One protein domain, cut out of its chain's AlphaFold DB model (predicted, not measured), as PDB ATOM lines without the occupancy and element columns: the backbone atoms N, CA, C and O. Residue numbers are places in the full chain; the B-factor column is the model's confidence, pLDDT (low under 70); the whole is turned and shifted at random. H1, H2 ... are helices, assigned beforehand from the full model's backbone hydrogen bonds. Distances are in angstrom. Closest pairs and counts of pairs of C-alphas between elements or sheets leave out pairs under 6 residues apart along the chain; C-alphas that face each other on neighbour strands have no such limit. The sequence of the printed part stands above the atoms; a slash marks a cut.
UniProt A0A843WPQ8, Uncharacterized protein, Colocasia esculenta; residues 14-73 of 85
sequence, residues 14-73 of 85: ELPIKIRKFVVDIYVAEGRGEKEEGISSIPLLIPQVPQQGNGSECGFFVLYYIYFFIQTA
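AT A GLANCE: This is residues 14 to 73 of the 85 residues of an uncharacterized protein of Colocasia esculenta (UniProt A0A843WPQ8). Two well-separated helical parts are joined by one long link, like the ends of an open bridge: H1, with the short H2 folded back beside it, makes one end, and H3 stands alone at the other. The link, residues 41 to 57, spans the open space between H2 and H3. The printed part has 60 residues with three named helices, H1, H2 and H3 in that order, and no named strand; the class is all helix. The whole is only just extended, close to loose, with a radius of gyration of the C-alphas of 15.7 A, and its elongated outline spans 44 by 27 by 19 A.

IN THESE COORDINATES: Find C-alpha 14 at (-47.179, 5.526, 37.022); from there H1, residues 14 to 29, runs 23.0 A to C-alpha 29 at (-54.982, -7.833, 20.039). Further on, look for H2 at residues 36 to 40. H3 holds residues 58 to 72 and runs 20.8 A, ending with C-alpha 72 at (-42.695, -20.916, 47.002).

HOW THE PARTS SIT: Begin at H1, the longest helix by residues. It touches H2 with residues 20 to 24 alone, and there the closest C-alphas, those of Arg 20 and Ile 39, are 6.3 A apart. H3 touches no helix: it is apart from H1 and from H2. In H1, H2 and H3 every backbone O i to N i+4 pair is within hydrogen-bond range.

THE WHOLE: The two C-alphas farthest apart are those of Gly 31 and Gly 53, at 45.2 A. The link from H1 to H2 is short and that from H2 to H3 is long, with 17 residues. Residues 53 to 59 stand free, and so do residues 66 to 73, of which 66 to 72 belong to H3. The printed part has no cut; its mean pLDDT is 88.5, and no printed residue is under 70.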
ATOM      1  N   GLU A  14     -47.329   5.536  38.484       86.31
ATOM      2  CA  GLU A  14     -47.179   5.526  37.022       86.31
ATOM      3  C   GLU A  14     -47.045   4.108  36.454       86.31
ATOM      4  O   GLU A  14     -47.676   3.765  35.449       86.31
ATOM      5  N   LEU A  15     -46.242   3.264  37.107       85.38
ATOM      6  CA  LEU A  15     -45.949   1.918  36.625       85.38
ATOM      7  C   LEU A  15     -47.214   1.045  36.472       85.38
ATOM      8  O   LEU A  15     -47.379   0.440  35.408       85.38
ATOM      9  N   PRO A  16     -48.159   1.009  37.434       87.44
ATOM     10  CA  PRO A  16     -49.367   0.195  37.292       87.44
ATOM     11  C   PRO A  16     -50.273   0.655  36.155       87.44
ATOM     12  O   PRO A  16     -50.919  -0.179  35.529       87.44
ATOM     13  N   ILE A  17     -50.332   1.962  35.876       89.69
ATOM     14  CA  ILE A  17     -51.138   2.502  34.772       89.69
ATOM     15  C   ILE A  17     -50.607   1.958  33.444       89.69
ATOM     16  O   ILE A  17     -51.378   1.439  32.637       89.69
ATOM     17  N   LYS A  18     -49.285   2.019  33.243       91.56
ATOM     18  CA  LYS A  18     -48.641   1.516  32.024       91.56
ATOM     19  C   LYS A  18     -48.809   0.006  31.866       91.56
ATOM     20  O   LYS A  18     -49.155  -0.444  30.779       91.56
ATOM     21  N   ILE A  19     -48.622  -0.761  32.943       91.94
ATOM     22  CA  ILE A  19     -48.798  -2.221  32.917       91.94
ATOM     23  C   ILE A  19     -50.253  -2.589  32.602       91.94
ATOM     24  O   ILE A  19     -50.487  -3.429  31.742       91.94
ATOM     25  N   ARG A  20     -51.240  -1.947  33.241       91.56
ATOM     26  CA  ARG A  20     -52.666  -2.210  32.968       91.56
ATOM     27  C   ARG A  20     -53.022  -1.938  31.514       91.56
ATOM     28  O   ARG A  20     -53.667  -2.776  30.896       91.56
ATOM     29  N   LYS A  21     -52.563  -0.809  30.964       91.38
ATOM     30  CA  LYS A  21     -52.760  -0.493  29.546       91.38
ATOM     31  C   LYS A  21     -52.147  -1.564  28.643       91.38
ATOM     32  O   LYS A  21     -52.824  -2.054  27.752       91.38
ATOM     33  N   PHE A  22     -50.910  -1.973  28.918       92.50
ATOM     34  CA  PHE A  22     -50.246  -3.030  28.156       92.50
ATOM     35  C   PHE A  22     -51.026  -4.354  28.181       92.50
ATOM     36  O   PHE A  22     -51.165  -5.004  27.150       92.50
ATOM     37  N   VAL A  23     -51.582  -4.739  29.334       91.81
ATOM     38  CA  VAL A  23     -52.432  -5.936  29.442       91.81
ATOM     39  C   VAL A  23     -53.718  -5.771  28.628       91.81
ATOM     40  O   VAL A  23     -54.056  -6.675  27.874       91.81
ATOM     41  N   VAL A  24     -54.404  -4.626  28.713       91.50
ATOM     42  CA  VAL A  24     -55.592  -4.344  27.880       91.50
ATOM     43  C   VAL A  24     -55.262  -4.476  26.391       91.50
ATOM     44  O   VAL A  24     -55.979  -5.163  25.667       91.50
ATOM     45  N   ASP A  25     -54.149  -3.891  25.945       92.06
ATOM     46  CA  ASP A  25     -53.726  -3.931  24.543       92.06
ATOM     47  C   ASP A  25     -53.492  -5.380  24.055       92.06
ATOM     48  O   ASP A  25     -53.881  -5.718  22.936       92.06
ATOM     49  N   ILE A  26     -52.930  -6.264  24.897       92.56
ATOM     50  CA  ILE A  26     -52.793  -7.705  24.593       92.56
ATOM     51  C   ILE A  26     -54.166  -8.352  24.400       92.56
ATOM     52  O   ILE A  26     -54.383  -9.074  23.431       92.56
ATOM     53  N   TYR A  27     -55.105  -8.092  25.309       90.81
ATOM     54  CA  TYR A  27     -56.444  -8.674  25.255       90.81
ATOM     55  C   TYR A  27     -57.208  -8.262  23.997       90.81
ATOM     56  O   TYR A  27     -57.813  -9.110  23.337       90.81
ATOM     57  N   VAL A  28     -57.119  -6.982  23.633       90.69
ATOM     58  CA  VAL A  28     -57.688  -6.447  22.391       90.69
ATOM     59  C   VAL A  28     -57.043  -7.109  21.174       90.69
ATOM     60  O   VAL A  28     -57.758  -7.562  20.281       90.69
ATOM     61  N   ALA A  29     -55.711  -7.210  21.145       93.06
ATOM     62  CA  ALA A  29     -54.982  -7.833  20.039       93.06
ATOM     63  C   ALA A  29     -55.326  -9.323  19.862       93.06
ATOM     64  O   ALA A  29     -55.387  -9.812  18.737       93.06
ATOM     65  N   GLU A  30     -55.593 -10.035  20.958       93.19
ATOM     66  CA  GLU A  30     -56.003 -11.443  20.945       93.19
ATOM     67  C   GLU A  30     -57.515 -11.646  20.729       93.19
ATOM     68  O   GLU A  30     -57.987 -12.783  20.713       93.19
ATOM     69  N   GLY A  31     -58.297 -10.571  20.567       89.81
ATOM     70  CA  GLY A  31     -59.749 -10.647  20.386       89.81
ATOM     71  C   GLY A  31     -60.499 -11.179  21.613       89.81
ATOM     72  O   GLY A  31     -61.616 -11.687  21.490       89.81
ATOM     73  N   ARG A  32     -59.896 -11.094  22.805       84.31
ATOM     74  CA  ARG A  32     -60.514 -11.523  24.063       84.31
ATOM     75  C   ARG A  32     -61.493 -10.451  24.537       84.31
ATOM     76  O   ARG A  32     -61.117  -9.303  24.733       84.31
ATOM     77  N   GLY A  33     -62.746 -10.833  24.781       75.75
ATOM     78  CA  GLY A  33     -63.809  -9.927  25.242       75.75
ATOM     79  C   GLY A  33     -63.768  -9.582  26.736       75.75
ATOM     80  O   GLY A  33     -64.823  -9.307  27.311       75.75
ATOM     81  N   GLU A  34     -62.604  -9.661  27.393       73.62
ATOM     82  CA  GLU A  34     -62.511  -9.202  28.779       73.62
ATOM     83  C   GLU A  34     -62.718  -7.691  28.849       73.62
ATOM     84  O   GLU A  34     -62.287  -6.919  27.995       73.62
ATOM     85  N   LYS A  35     -63.422  -7.291  29.900       72.19
ATOM     86  CA  LYS A  35     -63.791  -5.912  30.172       72.19
ATOM     87  C   LYS A  35     -62.594  -5.165  30.758       72.19
ATOM     88  O   LYS A  35     -62.003  -5.638  31.731       72.19
ATOM     89  N   GLU A  36     -62.262  -3.995  30.213       76.44
ATOM     90  CA  GLU A  36     -61.201  -3.112  30.734       76.44
ATOM     91  C   GLU A  36     -61.398  -2.800  32.232       76.44
ATOM     92  O   GLU A  36     -60.440  -2.621  32.992       76.44
ATOM     93  N   GLU A  37     -62.652  -2.810  32.688       80.00
ATOM     94  CA  GLU A  37     -63.049  -2.660  34.085       80.00
ATOM     95  C   GLU A  37     -62.463  -3.760  34.992       80.00
ATOM     96  O   GLU A  37     -62.103  -3.498  36.140       80.00
ATOM     97  N   GLY A  38     -62.300  -4.983  34.478       84.12
ATOM     98  CA  GLY A  38     -61.669  -6.084  35.205       84.12
ATOM     99  C   GLY A  38     -60.184  -5.823  35.449       84.12
ATOM    100  O   GLY A  38     -59.727  -5.851  36.591       84.12
ATOM    101  N   ILE A  39     -59.441  -5.480  34.395       86.31
ATOM    102  CA  ILE A  39     -57.989  -5.238  34.463       86.31
ATOM    103  C   ILE A  39     -57.668  -4.003  35.316       86.31
ATOM    104  O   ILE A  39     -56.721  -4.008  36.109       86.31
ATOM    105  N   SER A  40     -58.472  -2.944  35.199       84.06
ATOM    106  CA  SER A  40     -58.296  -1.724  35.993       84.06
ATOM    107  C   SER A  40     -58.530  -1.943  37.492       84.06
ATOM    108  O   SER A  40     -57.855  -1.305  38.304       84.06
ATOM    109  N   SER A  41     -59.395  -2.894  37.864       85.19
ATOM    110  CA  SER A  41     -59.671  -3.253  39.262       85.19
ATOM    111  C   SER A  41     -58.569  -4.081  39.942       85.19
ATOM    112  O   SER A  41     -58.573  -4.211  41.166       85.19
ATOM    113  N   ILE A  42     -57.595  -4.614  39.189       86.44
ATOM    114  CA  ILE A  42     -56.521  -5.445  39.754       86.44
ATOM    115  C   ILE A  42     -55.659  -4.598  40.711       86.44
ATOM    116  O   ILE A  42     -55.036  -3.619  40.268       86.44
ATOM    117  N   PRO A  43     -55.544  -4.972  42.003       87.38
ATOM    118  CA  PRO A  43     -54.757  -4.214  42.967       87.38
ATOM    119  C   PRO A  43     -53.255  -4.331  42.683       87.38
ATOM    120  O   PRO A  43     -52.767  -5.363  42.202       87.38
ATOM    121  N   LEU A  44     -52.517  -3.265  42.997       88.25
ATOM    122  CA  LEU A  44     -51.065  -3.310  43.130       88.25
ATOM    123  C   LEU A  44     -50.729  -3.611  44.592       88.25
ATOM    124  O   LEU A  44     -51.107  -2.847  45.474       88.25
ATOM    125  N   LEU A  45     -50.003  -4.697  44.825       88.00
ATOM    126  CA  LEU A  45     -49.458  -5.059  46.126       88.00
ATOM    127  C   LEU A  45     -47.966  -4.725  46.148       88.00
ATOM    128  O   LEU A  45     -47.250  -5.044  45.197       88.00
ATOM    129  N   ILE A  46     -47.513  -4.083  47.223       89.00
ATOM    130  CA  ILE A  46     -46.107  -3.726  47.444       89.00
ATOM    131  C   ILE A  46     -45.687  -4.363  48.777       89.00
ATOM    132  O   ILE A  46     -45.782  -3.711  49.820       89.00
ATOM    133  N   PRO A  47     -45.329  -5.657  48.775       87.81
ATOM    134  CA  PRO A  47     -44.976  -6.363  49.997       87.81
ATOM    135  C   PRO A  47     -43.624  -5.898  50.539       87.81
ATOM    136  O   PRO A  47     -42.770  -5.384  49.812       87.81
ATOM    137  N   GLN A  48     -43.411  -6.124  51.834       88.81
ATOM    138  CA  GLN A  48     -42.105  -5.920  52.447       88.81
ATOM    139  C   GLN A  48     -41.166  -7.050  52.023       88.81
ATOM    140  O   GLN A  48     -41.396  -8.217  52.331       88.81
ATOM    141  N   VAL A  49     -40.096  -6.692  51.318       90.00
ATOM    142  CA  VAL A  49     -39.063  -7.621  50.843       90.00
ATOM    143  C   VAL A  49     -37.689  -7.241  51.394       90.00
ATOM    144  O   VAL A  49     -37.500  -6.089  51.794       90.00
ATOM    145  N   PRO A  50     -36.720  -8.178  51.421       92.44
ATOM    146  CA  PRO A  50     -35.330  -7.858  51.731       92.44
ATOM    147  C   PRO A  50     -34.821  -6.692  50.877       92.44
ATOM    148  O   PRO A  50     -34.895  -6.747  49.658       92.44
ATOM    149  N   GLN A  51     -34.312  -5.638  51.508       93.75
ATOM    150  CA  GLN A  51     -33.860  -4.431  50.812       93.75
ATOM    151  C   GLN A  51     -32.353  -4.482  50.551       93.75
ATOM    152  O   GLN A  51     -31.594  -5.025  51.358       93.75
ATOM    153  N   GLN A  52     -31.916  -3.903  49.432       91.94
ATOM    154  CA  GLN A  52     -30.494  -3.812  49.104       91.94
ATOM    155  C   GLN A  52     -29.800  -2.734  49.945       91.94
ATOM    156  O   GLN A  52     -30.388  -1.703  50.267       91.94
ATOM    157  N   GLY A  53     -28.523  -2.948  50.275       89.19
ATOM    158  CA  GLY A  53     -27.745  -1.990  51.072       89.19
ATOM    159  C   GLY A  53     -27.126  -0.847  50.258       89.19
ATOM    160  O   GLY A  53     -26.699   0.155  50.826       89.19
ATOM    161  N   ASN A  54     -27.041  -0.992  48.932       85.62
ATOM    162  CA  ASN A  54     -26.401  -0.041  48.019       85.62
ATOM    163  C   ASN A  54     -27.174   0.076  46.696       85.62
ATOM    164  O   ASN A  54     -28.050  -0.724  46.422       85.62
ATOM    165  N   GLY A  55     -26.853   1.041  45.834       81.38
ATOM    166  CA  GLY A  55     -27.570   1.254  44.565       81.38
ATOM    167  C   GLY A  55     -27.289   0.247  43.435       81.38
ATOM    168  O   GLY A  55     -27.895   0.374  42.376       81.38
ATOM    169  N   SER A  56     -26.380  -0.719  43.611       87.81
ATOM    170  CA  SER A  56     -25.867  -1.568  42.516       87.81
ATOM    171  C   SER A  56     -26.385  -3.007  42.510       87.81
ATOM    172  O   SER A  56     -26.224  -3.713  41.519       87.81
ATOM    173  N   GLU A  57     -27.013  -3.456  43.594       89.81
ATOM    174  CA  GLU A  57     -27.404  -4.861  43.771       89.81
ATOM    175  C   GLU A  57     -28.809  -5.196  43.252       89.81
ATOM    176  O   GLU A  57     -29.223  -6.352  43.318       89.81
ATOM    177  N   CYS A  58     -29.541  -4.234  42.683       89.56
ATOM    178  CA  CYS A  58     -30.941  -4.435  42.285       89.56
ATOM    179  C   CYS A  58     -31.134  -5.616  41.323       89.56
ATOM    180  O   CYS A  58     -32.082  -6.382  41.476       89.56
ATOM    181  N   GLY A  59     -30.200  -5.835  40.391       90.25
ATOM    182  CA  GLY A  59     -30.240  -6.985  39.487       90.25
ATOM    183  C   GLY A  59     -30.156  -8.333  40.215       90.25
ATOM    184  O   GLY A  59     -30.862  -9.270  39.851       90.25
ATOM    185  N   PHE A  60     -29.352  -8.426  41.278       94.50
ATOM    186  CA  PHE A  60     -29.267  -9.629  42.107       94.50
ATOM    187  C   PHE A  60     -30.572  -9.866  42.873       94.50
ATOM    188  O   PHE A  60     -31.084 -10.985  42.872       94.50
ATOM    189  N   PHE A  61     -31.148  -8.816  43.465       94.94
ATOM    190  CA  PHE A  61     -32.418  -8.924  44.184       94.94
ATOM    191  C   PHE A  61     -33.575  -9.324  43.264       94.94
ATOM    192  O   PHE A  61     -34.383 -10.159  43.655       94.94
ATOM    193  N   VAL A  62     -33.617  -8.843  42.017       94.25
ATOM    194  CA  VAL A  62     -34.605  -9.306  41.023       94.25
ATOM    195  C   VAL A  62     -34.499 -10.817  40.799       94.25
ATOM    196  O   VAL A  62     -35.510 -11.519  40.853       94.25
ATOM    197  N   LEU A  63     -33.287 -11.339  40.589       95.88
ATOM    198  CA  LEU A  63     -33.075 -12.779  40.406       95.88
ATOM    199  C   LEU A  63     -33.444 -13.572  41.664       95.88
ATOM    200  O   LEU A  63     -34.091 -14.615  41.570       95.88
ATOM    201  N   TYR A  64     -33.076 -13.056  42.836       94.38
ATOM    202  CA  TYR A  64     -33.424 -13.630  44.130       94.38
ATOM    203  C   TYR A  64     -34.947 -13.716  44.315       94.38
ATOM    204  O   TYR A  64     -35.465 -14.773  44.668       94.38
ATOM    205  N   TYR A  65     -35.684 -12.649  44.000       93.94
ATOM    206  CA  TYR A  65     -37.143 -12.628  44.083       93.94
ATOM    207  C   TYR A  65     -37.802 -13.624  43.132       93.94
ATOM    208  O   TYR A  65     -38.709 -14.339  43.549       93.94
ATOM    209  N   ILE A  66     -37.341 -13.714  41.881       93.56
ATOM    210  CA  ILE A  66     -37.862 -14.689  40.910       93.56
ATOM    211  C   ILE A  66     -37.615 -16.115  41.406       93.56
ATOM    212  O   ILE A  66     -38.526 -16.941  41.383       93.56
ATOM    213  N   TYR A  67     -36.403 -16.397  41.890       94.25
ATOM    214  CA  TYR A  67     -36.061 -17.699  42.451       94.25
ATOM    215  C   TYR A  67     -36.994 -18.068  43.611       94.25
ATOM    216  O   TYR A  67     -37.624 -19.125  43.573       94.25
ATOM    217  N   PHE A  68     -37.153 -17.184  44.599       91.06
ATOM    218  CA  PHE A  68     -38.041 -17.425  45.737       91.06
ATOM    219  C   PHE A  68     -39.505 -17.560  45.326       91.06
ATOM    220  O   PHE A  68     -40.197 -18.438  45.837       91.06
ATOM    221  N   PHE A  69     -39.974 -16.745  44.382       88.25
ATOM    222  CA  PHE A  69     -41.339 -16.831  43.876       88.25
ATOM    223  C   PHE A  69     -41.609 -18.203  43.253       88.25
ATOM    224  O   PHE A  69     -42.613 -18.826  43.568       88.25
ATOM    225  N   ILE A  70     -40.691 -18.719  42.431       89.06
ATOM    226  CA  ILE A  70     -40.840 -20.038  41.799       89.06
ATOM    227  C   ILE A  70     -40.780 -21.165  42.838       89.06
ATOM    228  O   ILE A  70     -41.564 -22.104  42.755       89.06
ATOM    229  N   GLN A  71     -39.877 -21.080  43.819       88.69
ATOM    230  CA  GLN A  71     -39.732 -22.113  44.856       88.69
ATOM    231  C   GLN A  71     -40.914 -22.163  45.830       88.69
ATOM    232  O   GLN A  71     -41.219 -23.220  46.375       88.69
ATOM    233  N   THR A  72     -41.558 -21.023  46.075       84.38
ATOM    234  CA  THR A  72     -42.695 -20.916  47.002       84.38
ATOM    235  C   THR A  72     -44.049 -20.970  46.301       84.38
ATOM    236  O   THR A  72     -45.072 -21.100  46.974       84.38
ATOM    237  N   ALA A  73     -44.074 -20.899  44.967       82.12
ATOM    238  CA  ALA A  73     -45.298 -21.019  44.196       82.12
ATOM    239  C   ALA A  73     -45.963 -22.374  44.485       82.12
ATOM    240  O   ALA A  73     -45.317 -23.422  44.381       82.12
TER     241      ALA A  73